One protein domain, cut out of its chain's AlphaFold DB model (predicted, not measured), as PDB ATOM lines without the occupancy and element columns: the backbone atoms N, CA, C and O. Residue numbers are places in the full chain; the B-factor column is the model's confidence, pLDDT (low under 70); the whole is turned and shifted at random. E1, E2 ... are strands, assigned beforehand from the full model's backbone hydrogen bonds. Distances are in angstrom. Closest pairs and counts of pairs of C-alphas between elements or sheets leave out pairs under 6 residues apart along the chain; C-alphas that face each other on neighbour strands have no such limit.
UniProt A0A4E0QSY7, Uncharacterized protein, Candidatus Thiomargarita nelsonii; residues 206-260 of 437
ATOM      1  N   GLY A 206     314.323 245.786 260.095       94.94
ATOM      2  CA  GLY A 206     314.381 244.339 260.198       94.94
ATOM      3  C   GLY A 206     313.060 243.717 259.778       94.94
ATOM      4  O   GLY A 206     312.059 244.410 259.617       94.94
ATOM      5  N   LEU A 207     313.074 242.405 259.600       95.31
ATOM      6  CA  LEU A 207     311.883 241.597 259.400       95.31
ATOM      7  C   LEU A 207     311.720 240.653 260.578       95.31
ATOM      8  O   LEU A 207     312.684 240.010 260.998       95.31
ATOM      9  N   ARG A 208     310.481 240.503 261.025       94.38
ATOM     10  CA  ARG A 208     310.058 239.401 261.879       94.38
ATOM     11  C   ARG A 208     309.180 238.452 261.061       94.38
ATOM     12  O   ARG A 208     308.141 238.885 260.552       94.38
ATOM     13  N   PRO A 209     309.568 237.179 260.895       93.56
ATOM     14  CA  PRO A 209     308.710 236.184 260.263       93.56
ATOM     15  C   PRO A 209     307.402 236.007 261.049       93.56
ATOM     16  O   PRO A 209     307.426 235.863 262.269       93.56
ATOM     17  N   LYS A 210     306.258 236.012 260.355       90.81
ATOM     18  CA  LYS A 210     304.938 235.664 260.920       90.81
ATOM     19  C   LYS A 210     304.659 234.161 260.850       90.81
ATOM     20  O   LYS A 210     303.811 233.663 261.581       90.81
ATOM     21  N   ALA A 211     305.364 233.463 259.962       87.06
ATOM     22  CA  ALA A 211     305.306 232.018 259.791       87.06
ATOM     23  C   ALA A 211     306.564 231.343 260.354       87.06
ATOM     24  O   ALA A 211     307.637 231.950 260.406       87.06
ATOM     25  N   ASP A 212     306.448 230.055 260.680       85.81
ATOM     26  CA  ASP A 212     307.553 229.228 261.189       85.81
ATOM     27  C   ASP A 212     308.703 229.071 260.193       85.81
ATOM     28  O   ASP A 212     309.806 228.675 260.564       85.81
ATOM     29  N   LYS A 213     308.445 229.328 258.909       89.81
ATOM     30  CA  LYS A 213     309.393 229.126 257.818       89.81
ATOM     31  C   LYS A 213     309.263 230.254 256.814       89.81
ATOM     32  O   LYS A 213     308.163 230.577 256.366       89.81
ATOM     33  N   LEU A 214     310.399 230.813 256.426       93.75
ATOM     34  CA  LEU A 214     310.486 231.848 255.412       93.75
ATOM     35  C   LEU A 214     311.438 231.392 254.310       93.75
ATOM     36  O   LEU A 214     312.572 231.001 254.581       93.75
ATOM     37  N   LEU A 215     310.983 231.448 253.060       94.19
ATOM     38  CA  LEU A 215     311.842 231.179 251.912       94.19
ATOM     39  C   LEU A 215     312.663 232.427 251.594       94.19
ATOM     40  O   LEU A 215     312.109 233.503 251.362       94.19
ATOM     41  N   ALA A 216     313.977 232.258 251.562       94.75
ATOM     42  CA  ALA A 216     314.924 233.279 251.165       94.75
ATOM     43  C   ALA A 216     315.781 232.763 250.004       94.75
ATOM     44  O   ALA A 216     316.000 231.563 249.871       94.75
ATOM     45  N   TYR A 217     316.263 233.662 249.156       95.31
ATOM     46  CA  TYR A 217     316.995 233.320 247.937       95.31
ATOM     47  C   TYR A 217     318.391 233.939 247.959       95.31
ATOM     48  O   TYR A 217     318.565 235.055 248.448       95.31
ATOM     49  N   THR A 218     319.387 233.236 247.428       93.81
ATOM     50  CA  THR A 218     320.710 233.813 247.129       93.81
ATOM     51  C   THR A 218     320.710 234.485 245.751       93.81
ATOM     52  O   THR A 218     319.742 234.376 245.000       93.81
ATOM     53  N   GLU A 219     321.799 235.170 245.378       89.19
ATOM     54  CA  GLU A 219     321.959 235.708 244.009       89.19
ATOM     55  C   GLU A 219     321.955 234.613 242.933       89.19
ATOM     56  O   GLU A 219     321.567 234.860 241.796       89.19
ATOM     57  N   GLU A 220     322.320 233.387 243.306       89.50
ATOM     58  CA  GLU A 220     322.311 232.206 242.437       89.50
ATOM     59  C   GLU A 220     320.929 231.522 242.383       89.50
ATOM     60  O   GLU A 220     320.794 230.435 241.827       89.50
ATOM     61  N   ASN A 221     319.891 232.146 242.958       82.12
ATOM     62  CA  ASN A 221     318.526 231.622 243.086       82.12
ATOM     63  C   ASN A 221     318.409 230.302 243.871       82.12
ATOM     64  O   ASN A 221     317.385 229.621 243.783       82.12
ATOM     65  N   ALA A 222     319.407 229.946 244.682       82.94
ATOM     66  CA  ALA A 222     319.266 228.841 245.620       82.94
ATOM     67  C   ALA A 222     318.316 229.266 246.749       82.94
ATOM     68  O   ALA A 222     318.549 230.277 247.418       82.94
ATOM     69  N   SER A 223     317.234 228.511 246.953       89.88
ATOM     70  CA  SER A 223     316.307 228.755 248.056       89.88
ATOM     71  C   SER A 223     316.864 228.178 249.353       89.88
ATOM     72  O   SER A 223     317.157 226.983 249.427       89.88
ATOM     73  N   VAL A 224     316.949 229.008 250.384       91.25
ATOM     74  CA  VAL A 224     317.276 228.621 251.752       91.25
ATOM     75  C   VAL A 224     316.060 228.880 252.627       91.25
ATOM     76  O   VAL A 224     315.420 229.930 252.548       91.25
ATOM     77  N   GLU A 225     315.734 227.907 253.468       92.62
ATOM     78  CA  GLU A 225     314.694 228.064 254.471       92.62
ATOM     79  C   GLU A 225     315.287 228.757 255.701       92.62
ATOM     80  O   GLU A 225     316.193 228.239 256.358       92.62
ATOM     81  N   ILE A 226     314.777 229.944 256.015       88.69
ATOM     82  CA  ILE A 226     315.050 230.613 257.280       88.69
ATOM     83  C   ILE A 226     313.955 230.174 258.244       88.69
ATOM     84  O   ILE A 226     312.783 230.513 258.063       88.69
ATOM     85  N   VAL A 227     314.344 229.401 259.259       85.81
ATOM     86  CA  VAL A 227     313.446 229.045 260.360       85.81
ATOM     87  C   VAL A 227     313.033 230.338 261.056       85.81
ATOM     88  O   VAL A 227     313.880 231.152 261.430       85.81
ATOM     89  N   GLY A 228     311.726 230.546 261.146       76.38
ATOM     90  CA  GLY A 228     311.098 231.679 261.798       76.38
ATOM     91  C   GLY A 228     311.181 231.601 263.320       76.38
ATOM     92  O   GLY A 228     311.985 230.873 263.901       76.38
ATOM     93  N   GLY A 229     310.338 232.398 263.969       79.31
ATOM     94  CA  GLY A 229     310.285 232.548 265.420       79.31
ATOM     95  C   GLY A 229     310.731 233.937 265.862       79.31
ATOM     96  O   GLY A 229     310.613 234.904 265.109       79.31
ATOM     97  N   ASN A 230     311.267 234.058 267.078       83.12
ATOM     98  CA  ASN A 230     311.755 235.328 267.629       83.12
ATOM     99  C   ASN A 230     313.123 235.753 267.048       83.12
ATOM    100  O   ASN A 230     314.048 236.134 267.766       83.12
ATOM    101  N   ILE A 231     313.283 235.616 265.733       87.44
ATOM    102  CA  ILE A 231     314.478 236.029 265.007       87.44
ATOM    103  C   ILE A 231     314.141 237.302 264.244       87.44
ATOM    104  O   ILE A 231     313.223 237.338 263.428       87.44
ATOM    105  N   HIS A 232     314.944 238.331 264.488       93.06
ATOM    106  CA  HIS A 232     314.894 239.586 263.752       93.06
ATOM    107  C   HIS A 232     315.919 239.534 262.633       93.06
ATOM    108  O   HIS A 232     317.115 239.384 262.893       93.06
ATOM    109  N   ILE A 233     315.456 239.639 261.391       95.12
ATOM    110  CA  ILE A 233     316.284 239.545 260.192       95.12
ATOM    111  C   ILE A 233     316.610 240.969 259.710       95.12
ATOM    112  O   ILE A 233     315.721 241.653 259.211       95.12
ATOM    113  N   PRO A 234     317.856 241.454 259.832       95.69
ATOM    114  CA  PRO A 234     318.231 242.811 259.435       95.69
ATOM    115  C   PRO A 234     318.026 243.065 257.937       95.69
ATOM    116  O   PRO A 234     318.592 242.357 257.101       95.69
ATOM    117  N   ILE A 235     317.296 244.126 257.595       95.31
ATOM    118  CA  ILE A 235     317.132 244.579 256.209       95.31
ATOM    119  C   ILE A 235     318.331 245.445 255.826       95.31
ATOM    120  O   ILE A 235     318.625 246.454 256.469       95.31
ATOM    121  N   LEU A 236     319.031 245.061 254.767       93.62
ATOM    122  CA  LEU A 236     320.140 245.807 254.177       93.62
ATOM    123  C   LEU A 236     319.635 246.845 253.176       93.62
ATOM    124  O   LEU A 236     320.114 247.979 253.188       93.62
ATOM    125  N   ASP A 237     318.662 246.453 252.353       92.06
ATOM    126  CA  ASP A 237     318.042 247.297 251.335       92.06
ATOM    127  C   ASP A 237     316.635 246.787 250.971       92.06
ATOM    128  O   ASP A 237     316.320 245.613 251.185       92.06
ATOM    129  N   ILE A 238     315.794 247.657 250.410       90.06
ATOM    130  CA  ILE A 238     314.457 247.302 249.912       90.06
ATOM    131  C   ILE A 238     314.451 247.504 248.398       90.06
ATOM    132  O   ILE A 238     314.542 248.626 247.904       90.06
ATOM    133  N   LYS A 239     314.350 246.399 247.656       91.88
ATOM    134  CA  LYS A 239     314.213 246.382 246.195       91.88
ATOM    135  C   LYS A 239     312.735 246.217 245.832       91.88
ATOM    136  O   LYS A 239     311.935 245.816 246.667       91.88
ATOM    137  N   GLN A 240     312.373 246.472 244.573       89.56
ATOM    138  CA  GLN A 240     310.972 246.568 244.129       89.56
ATOM    139  C   GLN A 240     310.053 245.424 244.607       89.56
ATOM    140  O   GLN A 240     308.932 245.699 245.012       89.56
ATOM    141  N   ASN A 241     310.531 244.173 244.596       94.06
ATOM    142  CA  ASN A 241     309.742 242.997 244.997       94.06
ATOM    143  C   ASN A 241     310.390 242.175 246.124       94.06
ATOM    144  O   ASN A 241     309.878 241.112 246.480       94.06
ATOM    145  N   TYR A 242     311.530 242.621 246.660       96.06
ATOM    146  CA  TYR A 242     312.322 241.836 247.606       96.06
ATOM    147  C   TYR A 242     312.977 242.712 248.670       96.06
ATOM    148  O   TYR A 242     313.552 243.757 248.364       96.06
ATOM    149  N   TYR A 243     313.021 242.207 249.896       95.81
ATOM    150  CA  TYR A 243     313.944 242.668 250.922       95.81
ATOM    151  C   TYR A 243     315.311 242.029 250.697       95.81
ATOM    152  O   TYR A 243     315.419 240.802 250.675       95.81
ATOM    153  N   GLN A 244     316.360 242.838 250.565       96.19
ATOM    154  CA  GLN A 244     317.730 242.357 250.703       96.19
ATOM    155  C   GLN A 244     318.067 242.332 252.190       96.19
ATOM    156  O   GLN A 244     318.028 243.368 252.853       96.19
ATOM    157  N   VAL A 245     318.412 241.168 252.724       96.25
ATOM    158  CA  VAL A 245     318.612 240.967 254.159       96.25
ATOM    159  C   VAL A 245     319.958 240.337 254.475       96.25
ATOM    160  O   VAL A 245     320.575 239.700 253.625       96.25
ATOM    161  N   ALA A 246     320.401 240.488 255.718       95.25
ATOM    162  CA  ALA A 246     321.502 239.709 256.262       95.25
ATOM    163  C   ALA A 246     320.929 238.557 257.090       95.25
ATOM    164  O   ALA A 246     320.097 238.788 257.962       95.25
ATOM    165  N   ALA A 247     321.380 237.327 256.862       92.75
ATOM    166  CA  ALA A 247     321.056 236.190 257.721       92.75
ATOM    167  C   ALA A 247     322.214 235.199 257.695       92.75
ATOM    168  O   ALA A 247     322.913 235.102 256.694       92.75
ATOM    169  N   GLN A 248     322.464 234.486 258.796       87.31
ATOM    170  CA  GLN A 248     323.468 233.411 258.847       87.31
ATOM    171  C   GLN A 248     324.857 233.805 258.288       87.31
ATOM    172  O   GLN A 248     325.597 232.971 257.783       87.31
ATOM    173  N   GLY A 249     325.260 235.075 258.384       86.69
ATOM    174  CA  GLY A 249     326.544 235.557 257.853       86.69
ATOM    175  C   GLY A 249     326.618 235.721 256.328       86.69
ATOM    176  O   GLY A 249     327.712 235.954 255.817       86.69
ATOM    177  N   GLU A 250     325.491 235.657 255.624       91.56
ATOM    178  CA  GLU A 250     325.366 235.885 254.182       91.56
ATOM    179  C   GLU A 250     324.263 236.911 253.873       91.56
ATOM    180  O   GLU A 250     323.604 237.441 254.775       91.56
ATOM    181  N   VAL A 251     324.118 237.238 252.588       94.62
ATOM    182  CA  VAL A 251     323.089 238.146 252.073       94.62
ATOM    183  C   VAL A 251     322.040 237.328 251.333       94.62
ATOM    184  O   VAL A 251     322.384 236.541 250.455       94.62
ATOM    185  N   PHE A 252     320.771 237.549 251.667       96.25
ATOM    186  CA  PHE A 252     319.634 236.861 251.065       96.25
ATOM    187  C   PHE A 252     318.588 237.848 250.549       96.25
ATOM    188  O   PHE A 252     318.592 239.029 250.902       96.25
ATOM    189  N   TYR A 253     317.660 237.338 249.747       96.69
ATOM    190  CA  TYR A 253     316.514 238.057 249.212       96.69
ATOM    191  C   TYR A 253     315.221 237.382 249.665       96.69
ATOM    192  O   TYR A 253     315.035 236.190 249.438       96.69
ATOM    193  N   ILE A 254     314.323 238.131 250.298       95.94
ATOM    194  CA  ILE A 254     313.016 237.643 250.759       95.94
ATOM    195  C   ILE A 254     311.930 238.392 249.981       95.94
ATOM    196  O   ILE A 254     311.966 239.624 249.982       95.94
ATOM    197  N   PRO A 255     310.973 237.710 249.325       95.69
ATOM    198  CA  PRO A 255     309.857 238.374 248.657       95.69
ATOM    199  C   PRO A 255     309.061 239.263 249.615       95.69
ATOM    200  O   PRO A 255     308.820 238.890 250.765       95.69
ATOM    201  N   ILE A 256     308.628 240.425 249.133       94.38
ATOM    202  CA  ILE A 256     307.762 241.314 249.909       94.38
ATOM    203  C   ILE A 256     306.370 240.682 250.017       94.38
ATOM    204  O   ILE A 256     305.638 240.604 249.033       94.38
ATOM    205  N   ASP A 257     306.020 240.224 251.218       94.75
ATOM    206  CA  ASP A 257     304.742 239.576 251.522       94.75
ATOM    207  C   ASP A 257     304.298 239.939 252.951       94.75
ATOM    208  O   ASP A 257     304.799 239.396 253.938       94.75
ATOM    209  N   ALA A 258     303.359 240.884 253.064       90.44
ATOM    210  CA  ALA A 258     302.876 241.400 254.349       90.44
ATOM    211  C   ALA A 258     302.129 240.350 255.198       90.44
ATOM    212  O   ALA A 258     301.981 240.535 256.412       90.44
ATOM    213  N   GLU A 259     301.675 239.246 254.594       93.00
ATOM    214  CA  GLU A 259     301.062 238.130 255.319       93.00
ATOM    215  C   GLU A 259     302.125 237.250 255.985       93.00
ATOM    216  O   GLU A 259     301.884 236.690 257.056       93.00
ATOM    217  N   LYS A 260     303.328 237.170 255.402       93.12
ATOM    218  CA  LYS A 260     304.416 236.308 255.889       93.12
ATOM    219  C   LYS A 260     305.455 237.018 256.742       93.12
ATOM    220  O   LYS A 260     306.103 236.359 257.557       93.12
TER     221      LYS A 260
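This is residues 206 to 260 of the 437 residues of an uncharacterized protein of Candidatus Thiomargarita nelsonii (UniProt A0A4E0QSY7). The domain is a small sandwich, in which a strongly twisted sheet of four strands, E1, E4, E5 and E6, faces a two-stranded hairpin, E2 and E3, with the strands of the two sheets crossing at 68 degrees. The two sheets come close where E2 meets E6, and the chain changes from one to the other at the links E1 to E2 and E3 to E4. The printed part has 55 residues, with no named helix and six named strands in the order E1 E2 E3 E4 E5 E6; the larger sheet has the order E1 E4 E5 E6, both sheets are antiparallel, and the class is all strand. The whole is compact and rounded, with a radius of gyration of the C-alphas of 10.0 A and spans of 25 by 21 by 16 A.

E1, residues 206 to 209, is an edge strand and the antiparallel neighbour of E4, residues 233 to 239, with N 207 and O 233 2.8 A apart, within hydrogen-bond range. E2, residues 213 to 217, and E3, residues 223 to 227, form an antiparallel hairpin at 147 degrees, with N 214 and O 226 at 2.9 A. The pairing of E4 is staggered: its residues 233 to 234 pair with E1, and its residues 235 to 239 with E5, residues 242 to 247. E4 and E5 are a hairpin, with N 236 and O 244 at 2.7 A. E5 forms a further hairpin with E6, residues 250 to 255, the other edge strand, with N 243 and O 254 at 2.8 A. E4, E5 and E6 make a meander, each strand the antiparallel neighbour of the one before. Between the sheets, the closest C-alphas of E2 and E6 are those of Ala 216 and Ile 254, 4.8 A apart. E2 and E5 are near each other, with 8 pairs of C-alphas within 10 A. E3 and E4 are apart.

E1 begins at C-alpha 206, (314.381, 244.339, 260.198). E2 is 13.2 A long from first to last C-alpha and E3 12.6 A. E4 runs 15.7 A from C-alpha 233, (316.284, 239.545, 260.192). E5 is 14.5 A long, and E6 runs 16.7 A to C-alpha 255, (309.857, 238.374, 248.657).

The two C-alphas farthest apart, those of Glu 220 and Asn 230, are 27.5 A apart. The printed part has no cut, and its five links between strands are tight. The mean pLDDT of the printed part is 91.5, and no printed residue is under 70.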